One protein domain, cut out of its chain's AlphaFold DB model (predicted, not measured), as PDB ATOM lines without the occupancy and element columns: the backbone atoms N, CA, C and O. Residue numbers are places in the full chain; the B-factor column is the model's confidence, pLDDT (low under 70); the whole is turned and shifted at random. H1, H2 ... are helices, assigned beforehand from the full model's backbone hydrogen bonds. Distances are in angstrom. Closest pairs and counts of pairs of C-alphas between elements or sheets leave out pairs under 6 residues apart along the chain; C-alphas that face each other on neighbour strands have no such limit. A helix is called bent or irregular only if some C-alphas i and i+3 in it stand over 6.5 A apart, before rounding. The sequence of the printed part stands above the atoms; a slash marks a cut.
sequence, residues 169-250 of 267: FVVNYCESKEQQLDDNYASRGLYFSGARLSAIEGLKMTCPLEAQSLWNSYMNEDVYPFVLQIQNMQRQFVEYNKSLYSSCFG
ATOM      1  N   PHE A 169      -0.275 -53.305  47.892       92.94
ATOM      2  CA  PHE A 169      -0.099 -51.887  47.607       92.94
ATOM      3  C   PHE A 169       1.310 -51.600  47.084       92.94
ATOM      4  O   PHE A 169       1.449 -50.966  46.043       92.94
ATOM      5  N   VAL A 170       2.342 -52.110  47.766       91.88
ATOM      6  CA  VAL A 170       3.747 -51.912  47.389       91.88
ATOM      7  C   VAL A 170       4.022 -52.444  45.984       91.88
ATOM      8  O   VAL A 170       4.590 -51.724  45.168       91.88
ATOM      9  N   VAL A 171       3.572 -53.664  45.678       93.31
ATOM     10  CA  VAL A 171       3.748 -54.263  44.344       93.31
ATOM     11  C   VAL A 171       3.068 -53.410  43.273       93.31
ATOM     12  O   VAL A 171       3.733 -52.961  42.343       93.31
ATOM     13  N   ASN A 172       1.782 -53.096  43.446       93.38
ATOM     14  CA  ASN A 172       1.021 -52.326  42.459       93.38
ATOM     15  C   ASN A 172       1.586 -50.908  42.253       93.38
ATOM     16  O   ASN A 172       1.613 -50.400  41.131       93.38
ATOM     17  N   TYR A 173       2.027 -50.252  43.332       91.31
ATOM     18  CA  TYR A 173       2.641 -48.927  43.260       91.31
ATOM     19  C   TYR A 173       3.943 -48.972  42.458       91.31
ATOM     20  O   TYR A 173       4.136 -48.153  41.557       91.31
ATOM     21  N   CYS A 174       4.811 -49.944  42.746       92.31
ATOM     22  CA  CYS A 174       6.095 -50.061  42.068       92.31
ATOM     23  C   CYS A 174       5.964 -50.477  40.606       92.31
ATOM     24  O   CYS A 174       6.643 -49.891  39.769       92.31
ATOM     25  N   GLU A 175       5.043 -51.382  40.275       93.44
ATOM     26  CA  GLU A 175       4.737 -51.718  38.879       93.44
ATOM     27  C   GLU A 175       4.251 -50.489  38.098       93.44
ATOM     28  O   GLU A 175       4.736 -50.214  37.001       93.44
ATOM     29  N   SER A 176       3.358 -49.687  38.687       90.81
ATOM     30  CA  SER A 176       2.875 -48.444  38.068       90.81
ATOM     31  C   SER A 176       4.001 -47.430  37.843       90.81
ATOM     32  O   SER A 176       4.061 -46.782  36.795       90.81
ATOM     33  N   LYS A 177       4.921 -47.290  38.805       88.00
ATOM     34  CA  LYS A 177       6.085 -46.403  38.673       88.00
ATOM     35  C   LYS A 177       7.080 -46.897  37.630       88.00
ATOM     36  O   LYS A 177       7.571 -46.076  36.859       88.00
ATOM     37  N   GLU A 178       7.347 -48.200  37.578       89.56
ATOM     38  CA  GLU A 178       8.221 -48.807  36.569       89.56
ATOM     39  C   GLU A 178       7.643 -48.577  35.169       89.56
ATOM     40  O   GLU A 178       8.353 -48.097  34.287       89.56
ATOM     41  N   GLN A 179       6.332 -48.772  34.994       89.88
ATOM     42  CA  GLN A 179       5.647 -48.514  33.727       89.88
ATOM     43  C   GLN A 179       5.692 -47.033  33.316       89.88
ATOM     44  O   GLN A 179       5.992 -46.722  32.166       89.88
ATOM     45  N   GLN A 180       5.471 -46.100  34.250       84.81
ATOM     46  CA  GLN A 180       5.609 -44.661  33.977       84.81
ATOM     47  C   GLN A 180       7.031 -44.285  33.544       84.81
ATOM     48  O   GLN A 180       7.215 -43.393  32.709       84.81
ATOM     49  N   LEU A 181       8.039 -44.939  34.125       85.69
ATOM     50  CA  LEU A 181       9.433 -44.748  33.751       85.69
ATOM     51  C   LEU A 181       9.686 -45.272  32.334       85.69
ATOM     52  O   LEU A 181      10.252 -44.555  31.505       85.69
ATOM     53  N   ASP A 182       9.217 -46.486  32.047       85.00
ATOM     54  CA  ASP A 182       9.312 -47.122  30.734       85.00
ATOM     55  C   ASP A 182       8.669 -46.272  29.639       85.00
ATOM     56  O   ASP A 182       9.312 -46.009  28.621       85.00
ATOM     57  N   ASP A 183       7.459 -45.765  29.872       83.50
ATOM     58  CA  ASP A 183       6.749 -44.892  28.937       83.50
ATOM     59  C   ASP A 183       7.515 -43.583  28.686       83.50
ATOM     60  O   ASP A 183       7.603 -43.105  27.551       83.50
ATOM     61  N   ASN A 184       8.131 -43.004  29.724       82.25
ATOM     62  CA  ASN A 184       8.928 -41.784  29.596       82.25
ATOM     63  C   ASN A 184      10.178 -42.020  28.732       82.25
ATOM     64  O   ASN A 184      10.410 -41.289  27.765       82.25
ATOM     65  N   TYR A 185      10.943 -43.079  29.011       82.12
ATOM     66  CA  TYR A 185      12.112 -43.438  28.204       82.12
ATOM     67  C   TYR A 185      11.725 -43.847  26.775       82.12
ATOM     68  O   TYR A 185      12.417 -43.464  25.829       82.12
ATOM     69  N   ALA A 186      10.605 -44.553  26.591       76.31
ATOM     70  CA  ALA A 186      10.067 -44.898  25.278       76.31
ATOM     71  C   ALA A 186       9.700 -43.653  24.466       76.31
ATOM     72  O   ALA A 186      10.130 -43.523  23.320       76.31
ATOM     73  N   SER A 187       8.997 -42.691  25.074       80.69
ATOM     74  CA  SER A 187       8.602 -41.435  24.420       80.69
ATOM     75  C   SER A 187       9.790 -40.589  23.942       80.69
ATOM     76  O   SER A 187       9.658 -39.789  23.020       80.69
ATOM     77  N   ARG A 188      10.967 -40.798  24.543       82.06
ATOM     78  CA  ARG A 188      12.228 -40.125  24.202       82.06
ATOM     79  C   ARG A 188      13.112 -40.931  23.241       82.06
ATOM     80  O   ARG A 188      14.219 -40.498  22.945       82.06
ATOM     81  N   GLY A 189      12.667 -42.105  22.782       83.44
ATOM     82  CA  GLY A 189      13.470 -43.008  21.944       83.44
ATOM     83  C   GLY A 189      14.637 -43.679  22.685       83.44
ATOM     84  O   GLY A 189      15.533 -44.234  22.057       83.44
ATOM     85  N   LEU A 190      14.632 -43.649  24.020       84.12
ATOM     86  CA  LEU A 190      15.702 -44.144  24.894       84.12
ATOM     87  C   LEU A 190      15.363 -45.502  25.536       84.12
ATOM     88  O   LEU A 190      15.991 -45.900  26.518       84.12
ATOM     89  N   TYR A 191      14.385 -46.231  24.997       76.12
ATOM     90  CA  TYR A 191      13.874 -47.476  25.586       76.12
ATOM     91  C   TYR A 191      14.935 -48.582  25.751       76.12
ATOM     92  O   TYR A 191      14.909 -49.343  26.713       76.12
ATOM     93  N   PHE A 192      15.907 -48.660  24.841       86.50
ATOM     94  CA  PHE A 192      17.009 -49.631  24.914       86.50
ATOM     95  C   PHE A 192      18.290 -49.042  25.526       86.50
ATOM     96  O   PHE A 192      19.361 -49.633  25.416       86.50
ATOM     97  N   SER A 193      18.209 -47.858  26.141       83.88
ATOM     98  CA  SER A 193      19.376 -47.200  26.728       83.88
ATOM     99  C   SER A 193      19.793 -47.846  28.054       83.88
ATOM    100  O   SER A 193      18.957 -48.264  28.856       83.88
ATOM    101  N   GLY A 194      21.100 -47.843  28.336       83.81
ATOM    102  CA  GLY A 194      21.617 -48.203  29.663       83.81
ATOM    103  C   GLY A 194      21.115 -47.270  30.775       83.81
ATOM    104  O   GLY A 194      21.000 -47.693  31.919       83.81
ATOM    105  N   ALA A 195      20.736 -46.031  30.433       80.31
ATOM    106  CA  ALA A 195      20.133 -45.081  31.366       80.31
ATOM    107  C   ALA A 195      18.760 -45.553  31.871       80.31
ATOM    108  O   ALA A 195      18.495 -45.474  33.066       80.31
ATOM    109  N   ARG A 196      17.919 -46.120  30.991       85.62
ATOM    110  CA  ARG A 196      16.654 -46.752  31.399       85.62
ATOM    111  C   ARG A 196      16.912 -47.901  32.372       85.62
ATOM    112  O   ARG A 196      16.298 -47.938  33.431       85.62
ATOM    113  N   LEU A 197      17.816 -48.821  32.021       84.56
ATOM    114  CA  LEU A 197      18.125 -49.986  32.858       84.56
ATOM    115  C   LEU A 197      18.598 -49.560  34.255       84.56
ATOM    116  O   LEU A 197      18.050 -50.025  35.249       84.56
ATOM    117  N   SER A 198      19.526 -48.602  34.323       85.44
ATOM    118  CA  SER A 198      20.011 -48.049  35.591       85.44
ATOM    119  C   SER A 198      18.903 -47.374  36.405       85.44
ATOM    120  O   SER A 198      18.887 -47.498  37.627       85.44
ATOM    121  N   ALA A 199      17.970 -46.674  35.755       81.50
ATOM    122  CA  ALA A 199      16.875 -46.002  36.446       81.50
ATOM    123  C   ALA A 199      15.814 -46.990  36.971       81.50
ATOM    124  O   ALA A 199      15.281 -46.785  38.059       81.50
ATOM    125  N   ILE A 200      15.552 -48.090  36.255       84.06
ATOM    126  CA  ILE A 200      14.693 -49.188  36.734       84.06
ATOM    127  C   ILE A 200      15.342 -49.912  37.916       84.06
ATOM    128  O   ILE A 200      14.668 -50.211  38.899       84.06
ATOM    129  N   GLU A 201      16.644 -50.193  37.851       86.94
ATOM    130  CA  GLU A 201      17.371 -50.806  38.969       86.94
ATOM    131  C   GLU A 201      17.370 -49.904  40.206       86.94
ATOM    132  O   GLU A 201      17.098 -50.381  41.309       86.94
ATOM    133  N   GLY A 202      17.583 -48.597  40.024       84.69
ATOM    134  CA  GLY A 202      17.444 -47.609  41.095       84.69
ATOM    135  C   GLY A 202      16.040 -47.617  41.703       84.69
ATOM    136  O   GLY A 202      15.896 -47.726  42.921       84.69
ATOM    137  N   LEU A 203      15.003 -47.604  40.859       86.81
ATOM    138  CA  LEU A 203      13.608 -47.665  41.294       86.81
ATOM    139  C   LEU A 203      13.302 -48.942  42.090       86.81
ATOM    140  O   LEU A 203      12.619 -48.872  43.106       86.81
ATOM    141  N   LYS A 204      13.822 -50.108  41.690       88.38
ATOM    142  CA  LYS A 204      13.605 -51.375  42.418       88.38
ATOM    143  C   LYS A 204      14.162 -51.348  43.841       88.38
ATOM    144  O   LYS A 204      13.628 -52.036  44.709       88.38
ATOM    145  N   MET A 205      15.196 -50.547  44.089       86.38
ATOM    146  CA  MET A 205      15.797 -50.388  45.415       86.38
ATOM    147  C   MET A 205      15.030 -49.383  46.284       86.38
ATOM    148  O   MET A 205      14.854 -49.618  47.479       86.38
ATOM    149  N   THR A 206      14.567 -48.270  45.708       86.88
ATOM    150  CA  THR A 206      13.953 -47.165  46.467       86.88
ATOM    151  C   THR A 206      12.433 -47.276  46.584       86.88
ATOM    152  O   THR A 206      11.865 -46.913  47.618       86.88
ATOM    153  N   CYS A 207      11.765 -47.838  45.576       87.50
ATOM    154  CA  CYS A 207      10.309 -47.872  45.492       87.50
ATOM    155  C   CYS A 207       9.621 -48.618  46.646       87.50
ATOM    156  O   CYS A 207       8.632 -48.092  47.160       87.50
ATOM    157  N   PRO A 208      10.109 -49.783  47.125       90.19
ATOM    158  CA  PRO A 208       9.463 -50.465  48.245       90.19
ATOM    159  C   PRO A 208       9.394 -49.602  49.511       90.19
ATOM    160  O   PRO A 208       8.373 -49.597  50.193       90.19
ATOM    161  N   LEU A 209      10.449 -48.834  49.799       86.06
ATOM    162  CA  LEU A 209      10.512 -47.951  50.967       86.06
ATOM    163  C   LEU A 209       9.571 -46.750  50.819       86.06
ATOM    164  O   LEU A 209       8.848 -46.406  51.754       86.06
ATOM    165  N   GLU A 210       9.547 -46.136  49.635       85.75
ATOM    166  CA  GLU A 210       8.623 -45.041  49.322       85.75
ATOM    167  C   GLU A 210       7.161 -45.505  49.432       85.75
ATOM    168  O   GLU A 210       6.344 -44.864  50.096       85.75
ATOM    169  N   ALA A 211       6.843 -46.660  48.843       87.56
ATOM    170  CA  ALA A 211       5.509 -47.241  48.866       87.56
ATOM    171  C   ALA A 211       5.062 -47.596  50.291       87.56
ATOM    172  O   ALA A 211       3.933 -47.290  50.667       87.56
ATOM    173  N   GLN A 212       5.942 -48.171  51.116       85.38
ATOM    174  CA  GLN A 212       5.650 -48.434  52.530       85.38
ATOM    175  C   GLN A 212       5.399 -47.142  53.316       85.38
ATOM    176  O   GLN A 212       4.460 -47.070  54.107       85.38
ATOM    177  N   SER A 213       6.191 -46.091  53.081       84.12
ATOM    178  CA  SER A 213       5.982 -44.784  53.719       84.12
ATOM    179  C   SER A 213       4.629 -44.174  53.343       84.12
ATOM    180  O   SER A 213       3.934 -43.617  54.196       84.12
ATOM    181  N   LEU A 214       4.230 -44.287  52.074       83.19
ATOM    182  CA  LEU A 214       2.929 -43.824  51.595       83.19
ATOM    183  C   LEU A 214       1.784 -44.664  52.163       83.19
ATOM    184  O   LEU A 214       0.795 -44.094  52.613       83.19
ATOM    185  N   TRP A 215       1.930 -45.988  52.203       85.19
ATOM    186  CA  TRP A 215       0.957 -46.900  52.803       85.19
ATOM    187  C   TRP A 215       0.727 -46.597  54.284       85.19
ATOM    188  O   TRP A 215      -0.409 -46.414  54.711       85.19
ATOM    189  N   ASN A 216       1.802 -46.451  55.060       80.19
ATOM    190  CA  ASN A 216       1.716 -46.118  56.481       80.19
ATOM    191  C   ASN A 216       1.040 -44.760  56.711       80.19
ATOM    192  O   ASN A 216       0.331 -44.578  57.698       80.19
ATOM    193  N   SER A 217       1.231 -43.818  55.787       77.94
ATOM    194  CA  SER A 217       0.574 -42.511  55.838       77.94
ATOM    195  C   SER A 217      -0.893 -42.572  55.394       77.94
ATOM    196  O   SER A 217      -1.708 -41.823  55.915       77.94
ATOM    197  N   TYR A 218      -1.234 -43.464  54.456       75.38
ATOM    198  CA  TYR A 218      -2.602 -43.741  54.000       75.38
ATOM    199  C   TYR A 218      -3.446 -44.409  55.090       75.38
ATOM    200  O   TYR A 218      -4.596 -44.040  55.300       75.38
ATOM    201  N   MET A 219      -2.858 -45.369  55.804       77.50
ATOM    202  CA  MET A 219      -3.522 -46.111  56.879       77.50
ATOM    203  C   MET A 219      -3.634 -45.307  58.181       77.50
ATOM    204  O   MET A 219      -4.295 -45.750  59.118       77.50
ATOM    205  N   ASN A 220      -2.994 -44.137  58.255       75.75
ATOM    206  CA  ASN A 220      -3.098 -43.228  59.385       75.75
ATOM    207  C   ASN A 220      -4.101 -42.109  59.065       75.75
ATOM    208  O   ASN A 220      -3.797 -41.195  58.296       75.75
ATOM    209  N   GLU A 221      -5.288 -42.180  59.672       61.09
ATOM    210  CA  GLU A 221      -6.399 -41.245  59.434       61.09
ATOM    211  C   GLU A 221      -6.023 -39.771  59.677       61.09
ATOM    212  O   GLU A 221      -6.550 -38.890  58.998       61.09
ATOM    213  N   ASP A 222      -5.062 -39.497  60.564       61.44
ATOM    214  CA  ASP A 222      -4.620 -38.134  60.883       61.44
ATOM    215  C   ASP A 222      -3.662 -37.555  59.827       61.44
ATOM    216  O   ASP A 222      -3.598 -36.341  59.617       61.44
ATOM    217  N   VAL A 223      -2.896 -38.416  59.151       61.16
ATOM    218  CA  VAL A 223      -1.818 -38.018  58.226       61.16
ATOM    219  C   VAL A 223      -2.276 -38.096  56.769       61.16
ATOM    220  O   VAL A 223      -1.804 -37.335  55.918       61.16
ATOM    221  N   TYR A 224      -3.246 -38.962  56.474       59.34
ATOM    222  CA  TYR A 224      -3.750 -39.189  55.125       59.34
ATOM    223  C   TYR A 224      -4.273 -37.923  54.410       59.34
ATOM    224  O   TYR A 224      -3.894 -37.707  53.251       59.34
ATOM    225  N   PRO A 225      -5.047 -37.021  55.055       61.56
ATOM    226  CA  PRO A 225      -5.511 -35.788  54.411       61.56
ATOM    227  C   PRO A 225      -4.363 -34.878  53.961       61.56
ATOM    228  O   PRO A 225      -4.436 -34.247  52.905       61.56
ATOM    229  N   PHE A 226      -3.274 -34.841  54.733       62.75
ATOM    230  CA  PHE A 226      -2.100 -34.028  54.429       62.75
ATOM    231  C   PHE A 226      -1.293 -34.605  53.259       62.75
ATOM    232  O   PHE A 226      -0.873 -33.865  52.368       62.75
ATOM    233  N   VAL A 227      -1.139 -35.933  53.197       63.62
ATOM    234  CA  VAL A 227      -0.492 -36.599  52.054       63.62
ATOM    235  C   VAL A 227      -1.281 -36.378  50.765       63.62
ATOM    236  O   VAL A 227      -0.684 -36.031  49.745       63.62
ATOM    237  N   LEU A 228      -2.613 -36.486  50.807       65.00
ATOM    238  CA  LEU A 228      -3.469 -36.166  49.659       65.00
ATOM    239  C   LEU A 228      -3.301 -34.713  49.201       65.00
ATOM    240  O   LEU A 228      -3.241 -34.444  48.001       65.00
ATOM    241  N   GLN A 229      -3.208 -33.770  50.140       66.25
ATOM    242  CA  GLN A 229      -2.997 -32.361  49.820       66.25
ATOM    243  C   GLN A 229      -1.650 -32.131  49.120       66.25
ATOM    244  O   GLN A 229      -1.613 -31.459  48.087       66.25
ATOM    245  N   ILE A 230      -0.560 -32.729  49.618       68.94
ATOM    246  CA  ILE A 230       0.767 -32.635  48.988       68.94
ATOM    247  C   ILE A 230       0.761 -33.261  47.590       68.94
ATOM    248  O   ILE A 230       1.259 -32.649  46.644       68.94
ATOM    249  N   GLN A 231       0.170 -34.448  47.430       66.81
ATOM    250  CA  GLN A 231       0.081 -35.120  46.130       66.81
ATOM    251  C   GLN A 231      -0.720 -34.293  45.116       66.81
ATOM    252  O   GLN A 231      -0.309 -34.153  43.963       66.81
ATOM    253  N   ASN A 232      -1.827 -33.680  45.547       68.12
ATOM    254  CA  ASN A 232      -2.612 -32.782  44.702       68.12
ATOM    255  C   ASN A 232      -1.822 -31.530  44.306       68.12
ATOM    256  O   ASN A 232      -1.862 -31.136  43.140       68.12
ATOM    257  N   MET A 233      -1.057 -30.937  45.228       65.19
ATOM    258  CA  MET A 233      -0.183 -29.804  44.913       65.19
ATOM    259  C   MET A 233       0.917 -30.182  43.916       65.19
ATOM    260  O   MET A 233       1.145 -29.452  42.953       65.19
ATOM    261  N   GLN A 234       1.568 -31.334  44.095       66.00
ATOM    262  CA  GLN A 234       2.564 -31.833  43.143       66.00
ATOM    263  C   GLN A 234       1.953 -32.065  41.759       66.00
ATOM    264  O   GLN A 234       2.543 -31.670  40.755       66.00
ATOM    265  N   ARG A 235       0.751 -32.651  41.689       66.94
ATOM    266  CA  ARG A 235       0.037 -32.852  40.424       66.94
ATOM    267  C   ARG A 235      -0.268 -31.527  39.729       66.94
ATOM    268  O   ARG A 235       0.059 -31.385  38.555       66.94
ATOM    269  N   GLN A 236      -0.831 -30.561  40.453       67.44
ATOM    270  CA  GLN A 236      -1.111 -29.224  39.921       67.44
ATOM    271  C   GLN A 236       0.166 -28.535  39.432       67.44
ATOM    272  O   GLN A 236       0.161 -27.915  38.374       67.44
ATOM    273  N   PHE A 237       1.276 -28.691  40.153       65.38
ATOM    274  CA  PHE A 237       2.569 -28.147  39.750       65.38
ATOM    275  C   PHE A 237       3.119 -28.817  38.480       65.38
ATOM    276  O   PHE A 237       3.604 -28.135  37.578       65.38
ATOM    277  N   VAL A 238       3.012 -30.144  38.359       59.94
ATOM    278  CA  VAL A 238       3.407 -30.878  37.145       59.94
ATOM    279  C   VAL A 238       2.524 -30.493  35.955       59.94
ATOM    280  O   VAL A 238       3.043 -30.292  34.860       59.94
ATOM    281  N   GLU A 239       1.210 -30.369  36.146       65.31
ATOM    282  CA  GLU A 239       0.268 -29.928  35.108       65.31
ATOM    283  C   GLU A 239       0.540 -28.479  34.678       65.31
ATOM    284  O   GLU A 239       0.593 -28.191  33.480       65.31
ATOM    285  N   TYR A 240       0.815 -27.587  35.632       62.19
ATOM    286  CA  TYR A 240       1.231 -26.209  35.371       62.19
ATOM    287  C   TYR A 240       2.540 -26.148  34.573       62.19
ATOM    288  O   TYR A 240       2.619 -25.455  33.560       62.19
ATOM    289  N   ASN A 241       3.544 -26.939  34.956       58.44
ATOM    290  CA  ASN A 241       4.796 -27.013  34.211       58.44
ATOM    291  C   ASN A 241       4.591 -27.597  32.811       58.44
ATOM    292  O   ASN A 241       5.111 -27.042  31.851       58.44
ATOM    293  N   LYS A 242       3.796 -28.663  32.646       57.69
ATOM    294  CA  LYS A 242       3.437 -29.202  31.318       57.69
ATOM    295  C   LYS A 242       2.767 -28.146  30.432       57.69
ATOM    296  O   LYS A 242       3.104 -28.045  29.254       57.69
ATOM    297  N   SER A 243       1.873 -27.339  31.000       58.53
ATOM    298  CA  SER A 243       1.248 -26.199  30.321       58.53
ATOM    299  C   SER A 243       2.289 -25.158  29.879       58.53
ATOM    300  O   SER A 243       2.307 -24.760  28.709       58.53
ATOM    301  N   LEU A 244       3.234 -24.797  30.754       54.88
ATOM    302  CA  LEU A 244       4.350 -23.905  30.416       54.88
ATOM    303  C   LEU A 244       5.256 -24.481  29.316       54.88
ATOM    304  O   LEU A 244       5.608 -23.758  28.386       54.88
ATOM    305  N   TYR A 245       5.574 -25.780  29.356       50.28
ATOM    306  CA  TYR A 245       6.345 -26.458  28.305       50.28
ATOM    307  C   TYR A 245       5.627 -26.411  26.951       50.28
ATOM    308  O   TYR A 245       6.256 -26.113  25.934       50.28
ATOM    309  N   SER A 246       4.309 -26.642  26.933       52.41
ATOM    310  CA  SER A 246       3.504 -26.543  25.707       52.41
ATOM    311  C   SER A 246       3.436 -25.111  25.158       52.41
ATOM    312  O   SER A 246       3.392 -24.917  23.946       52.41
ATOM    313  N   SER A 247       3.528 -24.111  26.040       51.19
ATOM    314  CA  SER A 247       3.538 -22.688  25.685       51.19
ATOM    315  C   SER A 247       4.914 -22.206  25.189       51.19
ATOM    316  O   SER A 247       4.975 -21.380  24.281       51.19
ATOM    317  N   CYS A 248       6.025 -22.755  25.709       47.53
ATOM    318  CA  CYS A 248       7.387 -22.492  25.200       47.53
ATOM    319  C   CYS A 248       7.630 -23.111  23.810       47.53
ATOM    320  O   CYS A 248       8.473 -22.618  23.071       47.53
ATOM    321  N   PHE A 249       6.900 -24.162  23.414       45.09
ATOM    322  CA  PHE A 249       7.067 -24.783  22.089       45.09
ATOM    323  C   PHE A 249       6.554 -23.896  20.932       45.09
ATOM    324  O   PHE A 249       6.896 -24.133  19.776       45.09
ATOM    325  N   GLY A 250       5.754 -22.863  21.230       45.69
ATOM    326  CA  GLY A 250       5.209 -21.919  20.247       45.69
ATOM    327  C   GLY A 250       6.063 -20.671  19.986       45.69
ATOM    328  O   GLY A 250       5.773 -19.929  19.049       45.69
TER     329      GLY A 250
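This is residues 169 to 250 of the 267 residues of an uncharacterized protein of bacterium (UniProt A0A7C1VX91). The bent helix H2 folds back along H1 with its first arm, H2a, in a helical hairpin, and its second arm, H2b, turns over the first residues of H1. From the far end of H2b the long helix H3 folds back across an open gap from the hairpin, and residues 229 to 250 stick out free. The 82 printed residues hold three named helices, in the order H1, H2, H3, and no named strand; the class is all helix. The whole is loose, with a radius of gyration of the C-alphas of 15.6 A, and flat, spanning 43 by 32 by 15 A.

H3, residues 224 to 248, is 36.0 A long and ends at C-alpha 248 (7.387, -22.492, 25.200). H2, residues 194 to 218, was assigned as one helix by its hydrogen bonds but is bent: C-alphas 205 and 208 are 6.9 A apart. Its arms are H2a, residues 194 to 205, 16.9 A, and H2b, residues 208 to 218, 15.0 A. H1, residues 169 to 187, is 26.9 A long and begins at C-alpha 169 (-0.099, -51.887, 47.607).

H3 and H2b touch only at the corner by their tight link; their closest C-alphas, of Tyr 224 and Tyr 218, are 4.8 A apart. H2a and H2b stand at a steep tilt of 50 degrees. H2b touches H1, whose residues 169 to 174 alone take part; the closest C-alphas, of Ala 211 and Val 170, are 5.2 A apart. H1 and H2a form a hairpin, opposite ways at a shallow tilt of 12 degrees, with C-alphas of Tyr 185 and Arg 196 closest at 6.5 A. H3 is apart from H1 and H2a. Every O i to N i+4 pair is within hydrogen-bond range in H1, H2a, H2b and H3.

The two farthest C-alphas, of Asn 220 and Gly 250, are 45.3 A apart. The printed part has no cut and no long link. Residues 221 to 250 have pLDDT under 70.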